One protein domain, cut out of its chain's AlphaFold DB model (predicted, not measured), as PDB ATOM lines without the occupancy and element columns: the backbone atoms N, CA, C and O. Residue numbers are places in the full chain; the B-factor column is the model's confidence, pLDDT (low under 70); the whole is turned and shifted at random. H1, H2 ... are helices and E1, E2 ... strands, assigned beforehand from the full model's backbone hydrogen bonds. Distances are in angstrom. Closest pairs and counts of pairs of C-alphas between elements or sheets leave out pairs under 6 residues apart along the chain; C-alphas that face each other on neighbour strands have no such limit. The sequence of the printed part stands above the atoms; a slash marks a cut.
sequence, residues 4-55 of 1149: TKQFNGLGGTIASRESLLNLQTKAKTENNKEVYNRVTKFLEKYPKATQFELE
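Overview. This is residues 4 to 55 of the 1149 residues of the protein "Antirestriction protein ArdC" of Flavobacterium gillisiae (UniProt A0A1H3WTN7). A small ribbon of two strands, E1 and E2, stands at one end of a helical hairpin, H2 and H3, and the short helix H1 lies over the hairpin. The 52 printed residues hold H1, E1, H2, H3, E2 in chain order, a mixed class with an antiparallel sheet. The whole is compact, radius of gyration of the C-alphas 10.2 A, spanning 26 by 21 by 14 A.

Along the chain. Find E1, residues 13 to 16, 10.0 A, and E2, residues 51 to 54, 9.5 A, ending at C-alpha 54 (-29.775, -26.626, -32.503). H2, residues 17 to 29, runs 18.4 A; H3, residues 33 to 45, 18.0 A. H1, residues 4 to 8, 6.1 A, begins at C-alpha 4 (-40.772, -27.320, -22.493).

Arrangement. Between antiparallel E1 and E2, find N 15 and O 52 2.8 A apart. H2 and H3 touch, opposite ways at a shallow tilt of 31 degrees; their closest C-alphas, Gln 24 and Tyr 36, are 5.2 A apart. H1 is close but not clearly touching H3, closest C-alphas Thr 4 and Val 35, 7.1 A. In H1, H2 and H3 every O i to N i+4 pair is within hydrogen-bond range.

Size, cuts and confidence. The farthest C-alphas, Glu 30 and Lys 48, are 26.8 A apart. The printed part has no cut, its four links are tight, and no printed residue is under 70 in pLDDT.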
ATOM      1  N   THR A   4     -40.840 -28.506 -21.634       79.88
ATOM      2  CA  THR A   4     -40.772 -27.320 -22.493       79.88
ATOM      3  C   THR A   4     -39.513 -26.487 -22.249       79.88
ATOM      4  O   THR A   4     -38.901 -26.007 -23.200       79.88
ATOM      5  N   LYS A   5     -39.077 -26.338 -20.992       81.06
ATOM      6  CA  LYS A   5     -37.836 -25.627 -20.655       81.06
ATOM      7  C   LYS A   5     -36.593 -26.447 -21.016       81.06
ATOM      8  O   LYS A   5     -35.594 -25.860 -21.411       81.06
ATOM      9  N   GLN A   6     -36.674 -27.780 -20.943       83.31
ATOM     10  CA  GLN A   6     -35.644 -28.681 -21.472       83.31
ATOM     11  C   GLN A   6     -35.525 -28.549 -22.995       83.31
ATOM     12  O   GLN A   6     -34.416 -28.404 -23.484       83.31
ATOM     13  N   PHE A   7     -36.646 -28.513 -23.727       86.75
ATOM     14  CA  PHE A   7     -36.638 -28.303 -25.179       86.75
ATOM     15  C   PHE A   7     -36.113 -26.913 -25.566       86.75
ATOM     16  O   PHE A   7     -35.210 -26.816 -26.383       86.75
ATOM     17  N   ASN A   8     -36.622 -25.835 -24.960       86.00
ATOM     18  CA  ASN A   8     -36.179 -24.472 -25.284       86.00
ATOM     19  C   ASN A   8     -34.717 -24.209 -24.901       86.00
ATOM     20  O   ASN A   8     -34.059 -23.396 -25.539       86.00
ATOM     21  N   GLY A   9     -34.218 -24.887 -23.865       81.69
ATOM     22  CA  GLY A   9     -32.818 -24.817 -23.453       81.69
ATOM     23  C   GLY A   9     -31.849 -25.516 -24.408       81.69
ATOM     24  O   GLY A   9     -30.649 -25.397 -24.205       81.69
ATOM     25  N   LEU A  10     -32.345 -26.227 -25.431       82.25
ATOM     26  CA  LEU A  10     -31.502 -26.785 -26.488       82.25
ATOM     27  C   LEU A  10     -31.049 -25.729 -27.506       82.25
ATOM     28  O   LEU A  10     -30.096 -25.981 -28.238       82.25
ATOM     29  N   GLY A  11     -31.711 -24.569 -27.559       80.88
ATOM     30  CA  GLY A  11     -31.332 -23.482 -28.459       80.88
ATOM     31  C   GLY A  11     -29.938 -22.948 -28.125       80.88
ATOM     32  O   GLY A  11     -29.694 -22.536 -26.993       80.88
ATOM     33  N   GLY A  12     -29.036 -22.973 -29.103       75.38
ATOM     34  CA  GLY A  12     -27.630 -22.597 -28.958       75.38
ATOM     35  C   GLY A  12     -26.738 -23.693 -28.365       75.38
ATOM     36  O   GLY A  12     -25.649 -23.385 -27.889       75.38
ATOM     37  N   THR A  13     -27.183 -24.957 -28.346       82.94
ATOM     38  CA  THR A  13     -26.400 -26.086 -27.806       82.94
ATOM     39  C   THR A  13     -26.215 -27.210 -28.824       82.94
ATOM     40  O   THR A  13     -27.024 -27.383 -29.738       82.94
ATOM     41  N   ILE A  14     -25.154 -28.004 -28.638       85.88
ATOM     42  CA  ILE A  14     -24.925 -29.238 -29.396       85.88
ATOM     43  C   ILE A  14     -25.605 -30.397 -28.658       85.88
ATOM     44  O   ILE A  14     -25.242 -30.727 -27.528       85.88
ATOM     45  N   ALA A  15     -26.582 -31.037 -29.301       85.50
ATOM     46  CA  ALA A  15     -27.319 -32.176 -28.764       85.50
ATOM     47  C   ALA A  15     -27.005 -33.463 -29.536       85.50
ATOM     48  O   ALA A  15     -26.957 -33.476 -30.766       85.50
ATOM     49  N   SER A  16     -26.837 -34.579 -28.825       90.38
ATOM     50  CA  SER A  16     -26.733 -35.902 -29.449       90.38
ATOM     51  C   SER A  16     -28.109 -36.439 -29.857       90.38
ATOM     52  O   SER A  16     -29.139 -36.100 -29.260       90.38
ATOM     53  N   ARG A  17     -28.140 -37.332 -30.854       90.12
ATOM     54  CA  ARG A  17     -29.370 -38.031 -31.271       90.12
ATOM     55  C   ARG A  17     -30.041 -38.769 -30.116       90.12
ATOM     56  O   ARG A  17     -31.262 -38.744 -30.007       90.12
ATOM     57  N   GLU A  18     -29.247 -39.377 -29.243       89.12
ATOM     58  CA  GLU A  18     -29.730 -40.082 -28.055       89.12
ATOM     59  C   GLU A  18     -30.447 -39.135 -27.079       89.12
ATOM     60  O   GLU A  18     -31.549 -39.433 -26.621       89.12
ATOM     61  N   SER A  19     -29.899 -37.939 -26.846       86.31
ATOM     62  CA  SER A  19     -30.538 -36.914 -26.010       86.31
ATOM     63  C   SER A  19     -31.885 -36.449 -26.578       86.31
ATOM     64  O   SER A  19     -32.843 -36.261 -25.825       86.31
ATOM     65  N   LEU A  20     -32.002 -36.319 -27.904       90.12
ATOM     66  CA  LEU A  20     -33.264 -35.971 -28.568       90.12
ATOM     67  C   LEU A  20     -34.284 -37.120 -28.545       90.12
ATOM     68  O   LEU A  20     -35.465 -36.867 -28.319       90.12
ATOM     69  N   LEU A  21     -33.853 -38.375 -28.712       90.81
ATOM     70  CA  LEU A  21     -34.718 -39.558 -28.582       90.81
ATOM     71  C   LEU A  21     -35.237 -39.731 -27.147       90.81
ATOM     72  O   LEU A  21     -36.413 -40.045 -26.940       90.81
ATOM     73  N   ASN A  22     -34.399 -39.450 -26.148       90.69
ATOM     74  CA  ASN A  22     -34.806 -39.424 -24.744       90.69
ATOM     75  C   ASN A  22     -35.842 -38.322 -24.490       90.69
ATOM     76  O   ASN A  22     -36.867 -38.568 -23.850       90.69
ATOM     77  N   LEU A  23     -35.635 -37.126 -25.051       90.00
ATOM     78  CA  LEU A  23     -36.600 -36.029 -24.957       90.00
ATOM     79  C   LEU A  23     -37.924 -36.358 -25.671       90.00
ATOM     80  O   LEU A  23     -38.992 -36.058 -25.140       90.00
ATOM     81  N   GLN A  24     -37.871 -37.021 -26.829       91.50
ATOM     82  CA  GLN A  24     -39.041 -37.493 -27.576       91.50
ATOM     83  C   GLN A  24     -39.828 -38.545 -26.783       91.50
ATOM     84  O   GLN A  24     -41.051 -38.450 -26.666       91.50
ATOM     85  N   THR A  25     -39.138 -39.526 -26.202       89.75
ATOM     86  CA  THR A  25     -39.755 -40.580 -25.384       89.75
ATOM     87  C   THR A  25     -40.431 -39.972 -24.164       89.75
ATOM     88  O   THR A  25     -41.604 -40.233 -23.908       89.75
ATOM     89  N   LYS A  26     -39.739 -39.063 -23.473       87.44
ATOM     90  CA  LYS A  26     -40.286 -38.348 -22.321       87.44
ATOM     91  C   LYS A  26     -41.494 -37.477 -22.698       87.44
ATOM     92  O   LYS A  26     -42.491 -37.483 -21.983       87.44
ATOM     93  N   ALA A  27     -41.465 -36.817 -23.861       86.94
ATOM     94  CA  ALA A  27     -42.611 -36.071 -24.391       86.94
ATOM     95  C   ALA A  27     -43.829 -36.968 -24.662       86.94
ATOM     96  O   ALA A  27     -44.962 -36.558 -24.406       86.94
ATOM     97  N   LYS A  28     -43.600 -38.190 -25.164       83.69
ATOM     98  CA  LYS A  28     -44.652 -39.184 -25.419       83.69
ATOM     99  C   LYS A  28     -45.279 -39.675 -24.112       83.69
ATOM    100  O   LYS A  28     -46.503 -39.721 -24.021       83.69
ATOM    101  N   THR A  29     -44.464 -39.973 -23.099       84.25
ATOM    102  CA  THR A  29     -44.932 -40.411 -21.773       84.25
ATOM    103  C   THR A  29     -45.711 -39.312 -21.045       84.25
ATOM    104  O   THR A  29     -46.749 -39.585 -20.453       84.25
ATOM    105  N   GLU A  30     -45.268 -38.055 -21.139       79.94
ATOM    106  CA  GLU A  30     -45.941 -36.896 -20.529       79.94
ATOM    107  C   GLU A  30     -47.095 -36.324 -21.391       79.94
ATOM    108  O   GLU A  30     -47.666 -35.284 -21.065       79.94
ATOM    109  N   ASN A  31     -47.457 -36.990 -22.499       76.94
ATOM    110  CA  ASN A  31     -48.515 -36.591 -23.443       76.94
ATOM    111  C   ASN A  31     -48.358 -35.156 -24.010       76.94
ATOM    112  O   ASN A  31     -49.334 -34.497 -24.387       76.94
ATOM    113  N   ASN A  32     -47.118 -34.660 -24.102       79.81
ATOM    114  CA  ASN A  32     -46.780 -33.344 -24.641       79.81
ATOM    115  C   ASN A  32     -46.608 -33.420 -26.167       79.81
ATOM    116  O   ASN A  32     -45.501 -33.547 -26.701       79.81
ATOM    117  N   LYS A  33     -47.742 -33.350 -26.876       80.44
ATOM    118  CA  LYS A  33     -47.817 -33.515 -28.340       80.44
ATOM    119  C   LYS A  33     -46.969 -32.508 -29.116       80.44
ATOM    120  O   LYS A  33     -46.497 -32.835 -30.200       80.44
ATOM    121  N   GLU A  34     -46.768 -31.299 -28.594       81.12
ATOM    122  CA  GLU A  34     -46.037 -30.256 -29.319       81.12
ATOM    123  C   GLU A  34     -44.524 -30.505 -29.327       81.12
ATOM    124  O   GLU A  34     -43.919 -30.486 -30.401       81.12
ATOM    125  N   VAL A  35     -43.924 -30.840 -28.177       85.06
ATOM    126  CA  VAL A  35     -42.503 -31.235 -28.120       85.06
ATOM    127  C   VAL A  35     -42.285 -32.544 -28.883       85.06
ATOM    128  O   VAL A  35     -41.359 -32.630 -29.688       85.06
ATOM    129  N   TYR A  36     -43.178 -33.528 -28.709       90.62
ATOM    130  CA  TYR A  36     -43.099 -34.806 -29.419       90.62
ATOM    131  C   TYR A  36     -43.075 -34.604 -30.937       90.62
ATOM    132  O   TYR A  36     -42.155 -35.070 -31.603       90.62
ATOM    133  N   ASN A  37     -44.026 -33.851 -31.493       86.50
ATOM    134  CA  ASN A  37     -44.123 -33.655 -32.939       86.50
ATOM    135  C   ASN A  37     -42.937 -32.870 -33.515       86.50
ATOM    136  O   ASN A  37     -42.485 -33.190 -34.613       86.50
ATOM    137  N   ARG A  38     -42.419 -31.854 -32.806       89.06
ATOM    138  CA  ARG A  38     -41.274 -31.061 -33.289       89.06
ATOM    139  C   ARG A  38     -39.978 -31.871 -33.291       89.06
ATOM    140  O   ARG A  38     -39.281 -31.871 -34.301       89.06
ATOM    141  N   VAL A  39     -39.696 -32.605 -32.212       89.69
ATOM    142  CA  VAL A  39     -38.509 -33.474 -32.135       89.69
ATOM    143  C   VAL A  39     -38.614 -34.630 -33.135       89.69
ATOM    144  O   VAL A  39     -37.640 -34.921 -33.822       89.69
ATOM    145  N   THR A  40     -39.800 -35.235 -33.286       90.56
ATOM    146  CA  THR A  40     -40.043 -36.316 -34.261       90.56
ATOM    147  C   THR A  40     -39.769 -35.842 -35.686       90.56
ATOM    148  O   THR A  40     -38.924 -36.420 -36.361       90.56
ATOM    149  N   LYS A  41     -40.382 -34.726 -36.108       88.62
ATOM    150  CA  LYS A  41     -40.149 -34.147 -37.441       88.62
ATOM    151  C   LYS A  41     -38.678 -33.809 -37.684       88.62
ATOM    152  O   LYS A  41     -38.194 -33.956 -38.802       88.62
ATOM    153  N   PHE A  42     -37.965 -33.345 -36.658       86.38
ATOM    154  CA  PHE A  42     -36.548 -33.007 -36.773       86.38
ATOM    155  C   PHE A  42     -35.660 -34.255 -36.926       86.38
ATOM    156  O   PHE A  42     -34.824 -34.307 -37.828       86.38
ATOM    157  N   LEU A  43     -35.882 -35.293 -36.112       88.81
ATOM    158  CA  LEU A  43     -35.148 -36.563 -36.189       88.81
ATOM    159  C   LEU A  43     -35.436 -37.355 -37.475       88.81
ATOM    160  O   LEU A  43     -34.548 -38.067 -37.953       88.81
ATOM    161  N   GLU A  44     -36.650 -37.225 -38.021       89.25
ATOM    162  CA  GLU A  44     -37.058 -37.782 -39.320       89.25
ATOM    163  C   GLU A  44     -36.397 -37.050 -40.491       89.25
ATOM    164  O   GLU A  44     -35.958 -37.688 -41.445       89.25
ATOM    165  N   LYS A  45     -36.277 -35.717 -40.412       88.12
ATOM    166  CA  LYS A  45     -35.631 -34.902 -41.452       88.12
ATOM    167  C   LYS A  45     -34.133 -35.200 -41.584       88.12
ATOM    168  O   LYS A  45     -33.589 -35.106 -42.682       88.12
ATOM    169  N   TYR A  46     -33.475 -35.588 -40.491       86.75
ATOM    170  CA  TYR A  46     -32.040 -35.894 -40.451       86.75
ATOM    171  C   TYR A  46     -31.782 -37.304 -39.887       86.75
ATOM    172  O   TYR A  46     -31.306 -37.460 -38.757       86.75
ATOM    173  N   PRO A  47     -32.081 -38.369 -40.652       82.69
ATOM    174  CA  PRO A  47     -32.103 -39.739 -40.138       82.69
ATOM    175  C   PRO A  47     -30.711 -40.320 -39.837       82.69
ATOM    176  O   PRO A  47     -30.596 -41.196 -38.985       82.69
ATOM    177  N   LYS A  48     -29.654 -39.825 -40.499       84.38
ATOM    178  CA  LYS A  48     -28.270 -40.334 -40.373       84.38
ATOM    179  C   LYS A  48     -27.354 -39.487 -39.475       84.38
ATOM    180  O   LYS A  48     -26.213 -39.870 -39.251       84.38
ATOM    181  N   ALA A  49     -27.827 -38.344 -38.975       87.19
ATOM    182  CA  ALA A  49     -27.029 -37.454 -38.131       87.19
ATOM    183  C   ALA A  49     -27.030 -37.920 -36.664       87.19
ATOM    184  O   ALA A  49     -28.078 -38.284 -36.116       87.19
ATOM    185  N   THR A  50     -25.848 -37.902 -36.043       85.69
ATOM    186  CA  THR A  50     -25.606 -38.340 -34.657       85.69
ATOM    187  C   THR A  50     -25.451 -37.173 -33.676       85.69
ATOM    188  O   THR A  50     -25.738 -37.347 -32.489       85.69
ATOM    189  N   GLN A  51     -25.073 -35.986 -34.163       88.31
ATOM    190  CA  GLN A  51     -24.996 -34.732 -33.408       88.31
ATOM    191  C   GLN A  51     -25.691 -33.595 -34.162       88.31
ATOM    192  O   GLN A  51     -25.715 -33.585 -35.394       88.31
ATOM    193  N   PHE A  52     -26.257 -32.653 -33.410       86.38
ATOM    194  CA  PHE A  52     -27.041 -31.537 -33.926       86.38
ATOM    195  C   PHE A  52     -26.654 -30.255 -33.209       86.38
ATOM    196  O   PHE A  52     -26.737 -30.194 -31.985       86.38
ATOM    197  N   GLU A  53     -26.298 -29.227 -33.964       87.56
ATOM    198  CA  GLU A  53     -26.296 -27.858 -33.465       87.56
ATOM    199  C   GLU A  53     -27.712 -27.304 -33.635       87.56
ATOM    200  O   GLU A  53     -28.269 -27.322 -34.736       87.56
ATOM    201  N   LEU A  54     -28.352 -26.944 -32.523       82.50
ATOM    202  CA  LEU A  54     -29.775 -26.626 -32.503       82.50
ATOM    203  C   LEU A  54     -29.991 -25.137 -32.294       82.50
ATOM    204  O   LEU A  54     -29.618 -24.589 -31.261       82.50
ATOM    205  N   GLU A  55     -30.692 -24.507 -33.226       82.06
ATOM    206  CA  GLU A  55     -31.228 -23.159 -33.067       82.06
ATOM    207  C   GLU A  55     -32.759 -23.225 -33.009       82.06
ATOM    208  O   GLU A  55     -33.396 -24.021 -33.706       82.06
TER     209      GLU A  55